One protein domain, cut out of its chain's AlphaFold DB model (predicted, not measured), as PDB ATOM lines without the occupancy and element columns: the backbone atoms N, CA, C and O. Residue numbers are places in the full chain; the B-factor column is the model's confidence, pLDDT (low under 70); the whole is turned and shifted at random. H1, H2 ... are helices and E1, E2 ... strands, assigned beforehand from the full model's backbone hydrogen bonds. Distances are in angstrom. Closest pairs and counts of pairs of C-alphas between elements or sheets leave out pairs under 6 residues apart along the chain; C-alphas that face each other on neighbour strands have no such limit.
ATOM      1  N   GLU A   4     180.117 142.930 124.629       79.12
ATOM      2  CA  GLU A   4     179.982 143.154 123.190       79.12
ATOM      3  C   GLU A   4     179.189 142.041 122.499       79.12
ATOM      4  O   GLU A   4     178.486 142.315 121.526       79.12
ATOM      5  N   GLU A   5     179.221 140.813 123.018       78.81
ATOM      6  CA  GLU A   5     178.505 139.674 122.431       78.81
ATOM      7  C   GLU A   5     176.979 139.823 122.530       78.81
ATOM      8  O   GLU A   5     176.252 139.290 121.696       78.81
ATOM      9  N   ALA A   6     176.473 140.582 123.506       71.19
ATOM     10  CA  ALA A   6     175.038 140.815 123.701       71.19
ATOM     11  C   ALA A   6     174.551 142.185 123.196       71.19
ATOM     12  O   ALA A   6     173.378 142.536 123.346       71.19
ATOM     13  N   ARG A   7     175.428 142.986 122.569       67.62
ATOM     14  CA  ARG A   7     175.100 144.362 122.145       67.62
ATOM     15  C   ARG A   7     174.016 144.439 121.065       67.62
ATOM     16  O   ARG A   7     173.380 145.480 120.911       67.62
ATOM     17  N   TYR A   8     173.807 143.354 120.320       68.75
ATOM     18  CA  TYR A   8     172.835 143.285 119.226       68.75
ATOM     19  C   TYR A   8     171.461 142.738 119.651       68.75
ATOM     20  O   TYR A   8     170.510 142.841 118.877       68.75
ATOM     21  N   ASP A   9     171.295 142.268 120.893       73.31
ATOM     22  CA  ASP A   9     170.007 141.787 121.430       73.31
ATOM     23  C   ASP A   9     169.109 142.913 121.966       73.31
ATOM     24  O   ASP A   9     168.181 142.693 122.748       73.31
ATOM     25  N   GLY A  10     169.366 144.148 121.527       70.50
ATOM     26  CA  GLY A  10     168.659 145.352 121.955       70.50
ATOM     27  C   GLY A  10     167.128 145.217 122.006       70.50
ATOM     28  O   GLY A  10     166.546 145.661 122.995       70.50
ATOM     29  N   PRO A  11     166.445 144.597 121.018       80.25
ATOM     30  CA  PRO A  11     164.990 144.447 121.057       80.25
ATOM     31  C   PRO A  11     164.470 143.550 122.193       80.25
ATOM     32  O   PRO A  11     163.490 143.903 122.849       80.25
ATOM     33  N   SER A  12     165.106 142.401 122.448       84.12
ATOM     34  CA  SER A  12     164.631 141.434 123.450       84.12
ATOM     35  C   SER A  12     164.897 141.926 124.873       84.12
ATOM     36  O   SER A  12     164.023 141.821 125.739       84.12
ATOM     37  N   LEU A  13     166.062 142.544 125.091       88.44
ATOM     38  CA  LEU A  13     166.411 143.188 126.354       88.44
ATOM     39  C   LEU A  13     165.547 144.425 126.611       88.44
ATOM     40  O   LEU A  13     165.058 144.588 127.722       88.44
ATOM     41  N   ARG A  14     165.256 145.248 125.595       89.50
ATOM     42  CA  ARG A  14     164.329 146.383 125.750       89.50
ATOM     43  C   ARG A  14     162.936 145.922 126.176       89.50
ATOM     44  O   ARG A  14     162.395 146.461 127.133       89.50
ATOM     45  N   GLY A  15     162.391 144.891 125.531       90.31
ATOM     46  CA  GLY A  15     161.081 144.357 125.908       90.31
ATOM     47  C   GLY A  15     161.053 143.764 127.322       90.31
ATOM     48  O   GLY A  15     160.021 143.801 127.989       90.31
ATOM     49  N   LEU A  16     162.170 143.213 127.816       92.44
ATOM     50  CA  LEU A  16     162.266 142.806 129.219       92.44
ATOM     51  C   LEU A  16     162.377 144.013 130.163       92.44
ATOM     52  O   LEU A  16     161.684 144.026 131.177       92.44
ATOM     53  N   ALA A  17     163.188 145.013 129.817       92.25
ATOM     54  CA  ALA A  17     163.352 146.245 130.587       92.25
ATOM     55  C   ALA A  17     162.010 146.971 130.789       92.25
ATOM     56  O   ALA A  17     161.667 147.340 131.907       92.25
ATOM     57  N   GLU A  18     161.203 147.087 129.729       92.44
ATOM     58  CA  GLU A  18     159.859 147.678 129.780       92.44
ATOM     59  C   GLU A  18     158.936 146.931 130.754       92.44
ATOM     60  O   GLU A  18     158.282 147.562 131.581       92.44
ATOM     61  N   ARG A  19     158.932 145.591 130.719       92.88
ATOM     62  CA  ARG A  19     158.126 144.773 131.645       92.88
ATOM     63  C   ARG A  19     158.605 144.851 133.090       92.88
ATOM     64  O   ARG A  19     157.786 144.766 133.997       92.88
ATOM     65  N   LEU A  20     159.917 144.929 133.313       92.81
ATOM     66  CA  LEU A  20     160.502 145.039 134.654       92.81
ATOM     67  C   LEU A  20     160.371 146.453 135.228       92.81
ATOM     68  O   LEU A  20     160.422 146.602 136.443       92.81
ATOM     69  N   GLY A  21     160.221 147.470 134.374       92.12
ATOM     70  CA  GLY A  21     160.279 148.876 134.773       92.12
ATOM     71  C   GLY A  21     161.674 149.349 135.176       92.12
ATOM     72  O   GLY A  21     161.787 150.356 135.865       92.12
ATOM     73  N   SER A  22     162.723 148.633 134.766       92.25
ATOM     74  CA  SER A  22     164.115 148.894 135.150       92.25
ATOM     75  C   SER A  22     165.027 148.775 133.932       92.25
ATOM     76  O   SER A  22     164.738 148.023 132.992       92.25
ATOM     77  N   ARG A  23     166.110 149.558 133.898       92.00
ATOM     78  CA  ARG A  23     167.065 149.519 132.778       92.00
ATOM     79  C   ARG A  23     167.869 148.226 132.818       92.00
ATOM     80  O   ARG A  23     168.271 147.782 133.883       92.00
ATOM     81  N   LEU A  24     168.151 147.658 131.644       93.38
ATOM     82  CA  LEU A  24     168.989 146.469 131.509       93.38
ATOM     83  C   LEU A  24     170.307 146.795 130.814       93.38
ATOM     84  O   LEU A  24     170.332 147.441 129.765       93.38
ATOM     85  N   PHE A  25     171.391 146.288 131.391       91.75
ATOM     86  CA  PHE A  25     172.758 146.441 130.919       91.75
ATOM     87  C   PHE A  25     173.288 145.073 130.480       91.75
ATOM     88  O   PHE A  25     173.352 144.158 131.307       91.75
ATOM     89  N   PRO A  26     173.648 144.892 129.198       92.38
ATOM     90  CA  PRO A  26     174.204 143.635 128.712       92.38
ATOM     91  C   PRO A  26     175.481 143.254 129.470       92.38
ATOM     92  O   PRO A  26     176.351 144.094 129.691       92.38
ATOM     93  N   LEU A  27     175.599 141.979 129.841       90.75
ATOM     94  CA  LEU A  27     176.777 141.422 130.514       90.75
ATOM     95  C   LEU A  27     177.523 140.404 129.633       90.75
ATOM     96  O   LEU A  27     178.710 140.159 129.835       90.75
ATOM     97  N   GLY A  28     176.829 139.807 128.664       90.12
ATOM     98  CA  GLY A  28     177.372 138.829 127.723       90.12
ATOM     99  C   GLY A  28     176.319 137.804 127.334       90.12
ATOM    100  O   GLY A  28     175.130 138.116 127.343       90.12
ATOM    101  N   ARG A  29     176.728 136.577 127.014       89.25
ATOM    102  CA  ARG A  29     175.822 135.478 126.643       89.25
ATOM    103  C   ARG A  29     176.085 134.237 127.492       89.25
ATOM    104  O   ARG A  29     177.161 134.088 128.065       89.25
ATOM    105  N   THR A  30     175.087 133.362 127.592       84.94
ATOM    106  CA  THR A  30     175.272 131.998 128.107       84.94
ATOM    107  C   THR A  30     175.837 131.078 127.020       84.94
ATOM    108  O   THR A  30     175.747 131.391 125.835       84.94
ATOM    109  N   ASP A  31     176.304 129.886 127.406       80.88
ATOM    110  CA  ASP A  31     176.724 128.829 126.466       80.88
ATOM    111  C   ASP A  31     175.593 128.365 125.528       80.88
ATOM    112  O   ASP A  31     175.841 127.827 124.451       80.88
ATOM    113  N   ALA A  32     174.336 128.587 125.925       79.62
ATOM    114  CA  ALA A  32     173.149 128.328 125.112       79.62
ATOM    115  C   ALA A  32     172.781 129.512 124.198       79.62
ATOM    116  O   ALA A  32     171.649 129.586 123.720       79.62
ATOM    117  N   ASP A  33     173.711 130.449 124.002       83.62
ATOM    118  CA  ASP A  33     173.555 131.639 123.170       83.62
ATOM    119  C   ASP A  33     172.396 132.551 123.624       83.62
ATOM    120  O   ASP A  33     171.743 133.212 122.822       83.62
ATOM    121  N   ALA A  34     172.098 132.589 124.930       87.06
ATOM    122  CA  ALA A  34     171.078 133.484 125.474       87.06
ATOM    123  C   ALA A  34     171.726 134.771 126.012       87.06
ATOM    124  O   ALA A  34     172.619 134.663 126.860       87.06
ATOM    125  N   PRO A  35     171.287 135.978 125.604       91.75
ATOM    126  CA  PRO A  35     171.778 137.225 126.180       91.75
ATOM    127  C   PRO A  35     171.566 137.266 127.694       91.75
ATOM    128  O   PRO A  35     170.473 136.976 128.191       91.75
ATOM    129  N   LEU A  36     172.621 137.663 128.401       93.38
ATOM    130  CA  LEU A  36     172.659 137.956 129.825       93.38
ATOM    131  C   LEU A  36     172.671 139.467 130.032       93.38
ATOM    132  O   LEU A  36     173.434 140.190 129.387       93.38
ATOM    133  N   ALA A  37     171.860 139.936 130.970       95.25
ATOM    134  CA  ALA A  37     171.812 141.338 131.346       95.25
ATOM    135  C   ALA A  37     171.606 141.501 132.848       95.25
ATOM    136  O   ALA A  37     171.037 140.635 133.513       95.25
ATOM    137  N   VAL A  38     172.068 142.632 133.360       95.19
ATOM    138  CA  VAL A  38     171.918 143.038 134.754       95.19
ATOM    139  C   VAL A  38     171.039 144.275 134.806       95.19
ATOM    140  O   VAL A  38     171.132 145.120 133.917       95.19
ATOM    141  N   ASP A  39     170.181 144.375 135.811       94.12
ATOM    142  CA  ASP A  39     169.370 145.572 136.023       94.12
ATOM    143  C   ASP A  39     169.984 146.553 137.029       94.12
ATOM    144  O   ASP A  39     171.075 146.342 137.561       94.12
ATOM    145  N   GLU A  40     169.287 147.658 137.282       91.88
ATOM    146  CA  GLU A  40     169.731 148.697 138.221       91.88
ATOM    147  C   GLU A  40     169.811 148.201 139.670       91.88
ATOM    148  O   GLU A  40     170.577 148.736 140.471       91.88
ATOM    149  N   GLU A  41     169.068 147.146 139.995       89.94
ATOM    150  CA  GLU A  41     169.076 146.486 141.295       89.94
ATOM    151  C   GLU A  41     170.181 145.416 141.409       89.94
ATOM    152  O   GLU A  41     170.373 144.833 142.477       89.94
ATOM    153  N   GLY A  42     170.931 145.165 140.332       92.69
ATOM    154  CA  GLY A  42     172.011 144.185 140.282       92.69
ATOM    155  C   GLY A  42     171.546 142.743 140.069       92.69
ATOM    156  O   GLY A  42     172.355 141.827 140.220       92.69
ATOM    157  N   ARG A  43     170.280 142.513 139.712       94.88
ATOM    158  CA  ARG A  43     169.721 141.184 139.427       94.88
ATOM    159  C   ARG A  43     170.200 140.692 138.065       94.88
ATOM    160  O   ARG A  43     170.227 141.458 137.103       94.88
ATOM    161  N   LEU A  44     170.561 139.411 137.966       95.62
ATOM    162  CA  LEU A  44     171.046 138.815 136.715       95.62
ATOM    163  C   LEU A  44     169.917 138.094 135.978       95.62
ATOM    164  O   LEU A  44     169.313 137.166 136.518       95.62
ATOM    165  N   PHE A  45     169.694 138.456 134.717       95.50
ATOM    166  CA  PHE A  45     168.674 137.864 133.858       95.50
ATOM    167  C   PHE A  45     169.266 137.251 132.599       95.50
ATOM    168  O   PHE A  45     170.280 137.726 132.095       95.50
ATOM    169  N   SER A  46     168.574 136.256 132.041       93.94
ATOM    170  CA  SER A  46     168.725 135.887 130.633       93.94
ATOM    171  C   SER A  46     167.403 135.958 129.880       93.94
ATOM    172  O   SER A  46     166.326 135.789 130.459       93.94
ATOM    173  N   VAL A  47     167.481 136.176 128.567       91.44
ATOM    174  CA  VAL A  47     166.322 136.141 127.664       91.44
ATOM    175  C   VAL A  47     166.609 135.174 126.529       91.44
ATOM    176  O   VAL A  47     167.626 135.290 125.865       91.44
ATOM    177  N   GLY A  48     165.715 134.219 126.287       85.56
ATOM    178  CA  GLY A  48     165.846 133.279 125.172       85.56
ATOM    179  C   GLY A  48     164.489 132.866 124.612       85.56
ATOM    180  O   GLY A  48     163.456 133.416 124.994       85.56
ATOM    181  N   ALA A  49     164.472 131.851 123.746       78.88
ATOM    182  CA  ALA A  49     163.248 131.360 123.101       78.88
ATOM    183  C   ALA A  49     162.143 130.941 124.098       78.88
ATOM    184  O   ALA A  49     160.956 131.043 123.801       78.88
ATOM    185  N   GLY A  50     162.520 130.510 125.309       82.00
ATOM    186  CA  GLY A  50     161.590 130.146 126.387       82.00
ATOM    187  C   GLY A  50     161.054 131.321 127.221       82.00
ATOM    188  O   GLY A  50     160.294 131.094 128.168       82.00
ATOM    189  N   GLY A  51     161.443 132.557 126.906       88.69
ATOM    190  CA  GLY A  51     161.135 133.758 127.681       88.69
ATOM    191  C   GLY A  51     162.310 134.227 128.540       88.69
ATOM    192  O   GLY A  51     163.466 133.891 128.276       88.69
ATOM    193  N   ALA A  52     161.997 135.030 129.556       93.06
ATOM    194  CA  ALA A  52     162.981 135.627 130.452       93.06
ATOM    195  C   ALA A  52     163.122 134.848 131.767       93.06
ATOM    196  O   ALA A  52     162.152 134.280 132.281       93.06
ATOM    197  N   TRP A  53     164.334 134.854 132.315       94.31
ATOM    198  CA  TRP A  53     164.717 134.080 133.492       94.31
ATOM    199  C   TRP A  53     165.567 134.926 134.433       94.31
ATOM    200  O   TRP A  53     166.412 135.683 133.968       94.31
ATOM    201  N   LEU A  54     165.358 134.776 135.740       95.31
ATOM    202  CA  LEU A  54     166.194 135.334 136.800       95.31
ATOM    203  C   LEU A  54     167.187 134.262 137.270       95.31
ATOM    204  O   LEU A  54     166.769 133.183 137.696       95.31
ATOM    205  N   HIS A  55     168.479 134.572 137.224       94.75
ATOM    206  CA  HIS A  55     169.557 133.697 137.707       94.75
ATOM    207  C   HIS A  55     169.915 133.958 139.167       94.75
ATOM    208  O   HIS A  55     170.295 133.032 139.872       94.75
ATOM    209  N   GLY A  56     169.775 135.197 139.638       94.38
ATOM    210  CA  GLY A  56     170.067 135.550 141.026       94.38
ATOM    211  C   GLY A  56     169.629 136.966 141.373       94.38
ATOM    212  O   GLY A  56     169.513 137.818 140.487       94.38
ATOM    213  N   GLY A  57     169.394 137.209 142.667       93.00
ATOM    214  CA  GLY A  57     169.052 138.530 143.198       93.00
ATOM    215  C   GLY A  57     170.218 139.514 143.111       93.00
ATOM    216  O   GLY A  57     170.009 140.722 143.116       93.00
ATOM    217  N   THR A  58     171.436 138.991 142.961       93.81
ATOM    218  CA  THR A  58     172.645 139.752 142.651       93.81
ATOM    219  C   THR A  58     173.419 139.121 141.492       93.81
ATOM    220  O   THR A  58     173.290 137.926 141.214       93.81
ATOM    221  N   VAL A  59     174.297 139.897 140.850       94.06
ATOM    222  CA  VAL A  59     175.211 139.399 139.807       94.06
ATOM    223  C   VAL A  59     176.045 138.231 140.324       94.06
ATOM    224  O   VAL A  59     176.182 137.220 139.642       94.06
ATOM    225  N   ARG A  60     176.573 138.345 141.547       94.88
ATOM    226  CA  ARG A  60     177.382 137.293 142.169       94.88
ATOM    227  C   ARG A  60     176.585 136.002 142.331       94.88
ATOM    228  O   ARG A  60     177.080 134.950 141.942       94.88
ATOM    229  N   GLU A  61     175.383 136.086 142.894       95.06
ATOM    230  CA  GLU A  61     174.496 134.928 143.053       95.06
ATOM    231  C   GLU A  61     174.161 134.296 141.705       95.06
ATOM    232  O   GLU A  61     174.254 133.083 141.566       95.06
ATOM    233  N   GLY A  62     173.830 135.111 140.701       94.50
ATOM    234  CA  GLY A  62     173.475 134.610 139.379       94.50
ATOM    235  C   GLY A  62     174.640 133.928 138.661       94.50
ATOM    236  O   GLY A  62     174.449 132.887 138.039       94.50
ATOM    237  N   LEU A  63     175.856 134.470 138.771       93.19
ATOM    238  CA  LEU A  63     177.047 133.839 138.197       93.19
ATOM    239  C   LEU A  63     177.394 132.529 138.912       93.19
ATOM    240  O   LEU A  63     177.717 131.551 138.242       93.19
ATOM    241  N   LEU A  64     177.282 132.487 140.244       94.94
ATOM    242  CA  LEU A  64     177.458 131.248 141.007       94.94
ATOM    243  C   LEU A  64     176.421 130.198 140.594       94.94
ATOM    244  O   LEU A  64     176.795 129.077 140.256       94.94
ATOM    245  N   ALA A  65     175.145 130.585 140.511       93.44
ATOM    246  CA  ALA A  65     174.057 129.715 140.074       93.44
ATOM    247  C   ALA A  65     174.314 129.121 138.680       93.44
ATOM    248  O   ALA A  65     174.109 127.925 138.475       93.44
ATOM    249  N   LEU A  66     174.825 129.925 137.741       91.06
ATOM    250  CA  LEU A  66     175.226 129.453 136.415       91.06
ATOM    251  C   LEU A  66     176.359 128.420 136.491       91.06
ATOM    252  O   LEU A  66     176.266 127.376 135.850       91.06
ATOM    253  N   THR A  67     177.402 128.674 137.289       91.25
ATOM    254  CA  THR A  67     178.534 127.737 137.432       91.25
ATOM    255  C   THR A  67     178.164 126.439 138.148       91.25
ATOM    256  O   THR A  67     178.732 125.391 137.855       91.25
ATOM    257  N   GLU A  68     177.199 126.495 139.062       93.88
ATOM    258  CA  GLU A  68     176.720 125.347 139.837       93.88
ATOM    259  C   GLU A  68     175.601 124.574 139.116       93.88
ATOM    260  O   GLU A  68     175.149 123.538 139.601       93.88
ATOM    261  N   GLY A  69     175.142 125.058 137.954       90.38
ATOM    262  CA  GLY A  69     174.039 124.449 137.209       90.38
ATOM    263  C   GLY A  69     172.683 124.572 137.914       90.38
ATOM    264  O   GLY A  69     171.783 123.761 137.677       90.38
ATOM    265  N   VAL A  70     172.516 125.571 138.786       92.31
ATOM    266  CA  VAL A  70     171.252 125.842 139.478       92.31
ATOM    267  C   VAL A  70     170.220 126.342 138.474       92.31
ATOM    268  O   VAL A  70     170.475 127.218 137.646       92.31
ATOM    269  N   ARG A  71     169.011 125.779 138.545       88.75
ATOM    270  CA  ARG A  71     167.933 126.124 137.618       88.75
ATOM    271  C   ARG A  71     167.443 127.559 137.868       88.75
ATOM    272  O   ARG A  71     166.985 127.837 138.977       88.75
ATOM    273  N   PRO A  72     167.433 128.441 136.852       91.56
ATOM    274  CA  PRO A  72     166.951 129.805 137.023       91.56
ATOM    275  C   PRO A  72     165.426 129.871 137.173       91.56
ATOM    276  O   PRO A  72     164.685 128.966 136.769       91.56
ATOM    277  N   VAL A  73     164.939 130.985 137.719       91.62
ATOM    278  CA  VAL A  73     163.512 131.234 137.953       91.62
ATOM    279  C   VAL A  73     162.880 131.854 136.712       91.62
ATOM    280  O   VAL A  73     163.309 132.902 136.236       91.62
ATOM    281  N   ARG A  74     161.820 131.232 136.185       92.38
ATOM    282  CA  ARG A  74     161.097 131.766 135.022       92.38
ATOM    283  C   ARG A  74     160.293 133.006 135.396       92.38
ATOM    284  O   ARG A  74     159.451 132.938 136.294       92.38
ATOM    285  N   LEU A  75     160.453 134.084 134.635       93.25
ATOM    286  CA  LEU A  75     159.557 135.234 134.708       93.25
ATOM    287  C   LEU A  75     158.282 134.917 133.925       93.25
ATOM    288  O   LEU A  75     158.309 134.743 132.705       93.25
TER     289      LEU A  75
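AT A GLANCE: This is residues 4 to 75 of the 231 residues of an uncharacterized protein of Streptomyces sp. adm13(2018) (UniProt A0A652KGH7). A strongly twisted four-stranded sheet is sandwiched between two helices, H1 across one face and H2 on the other, in three layers. The tail after H2 folds back, residues 73 to 74 pairing with 53 to 54 of E4. The 72 printed residues run H1 E1 E2 E3 E4 H2, class mixed; the sheet E1 - E2 - E3 - E4 is a meander, each strand the antiparallel neighbour of the one before. It is compact, radius of gyration of the C-alphas 10.8 A, spanning 29 by 23 by 22 A.

IN THESE COORDINATES: E1 is residues 24 to 29, E2 35 to 39, E3 44 to 48, E4 51 to 56, 16.2 A long. H1, residues 10 to 20, 15.1 A, begins at C-alpha 10 (168.659, 145.352, 121.955). H2, residues 59 to 68, 14.1 A, ends at C-alpha 68 (176.720, 125.347, 139.837).

HOW THE PARTS SIT: Within hydrogen-bond range are N 25 and O 38, 2.8 A, in hairpin E1 and E2; N 45 and O 37, 2.8 A, in hairpin E2 and E3; and N 55 and O 44, 2.8 A, in hairpin E3 and E4. H1 is on the sheet, over E3, height 7.4 A, only just across the strands at 61 degrees to E3 on the local plane. H2 is on the opposite face, height 6.2 A, over none of the strands, but only just, with 2 C-alphas falling on E3 and 2 on E4; its closest C-alphas to E4 are Gly 62 and Gly 56, 3.9 A. Every O i to N i+4 pair is within range in H1 and H2.

THE WHOLE: The farthest C-alphas, Glu 18 and Glu 68, are 29.7 A apart. The printed part has no cut, its links between named elements are tight, and residues 7 to 8 have pLDDT under 70.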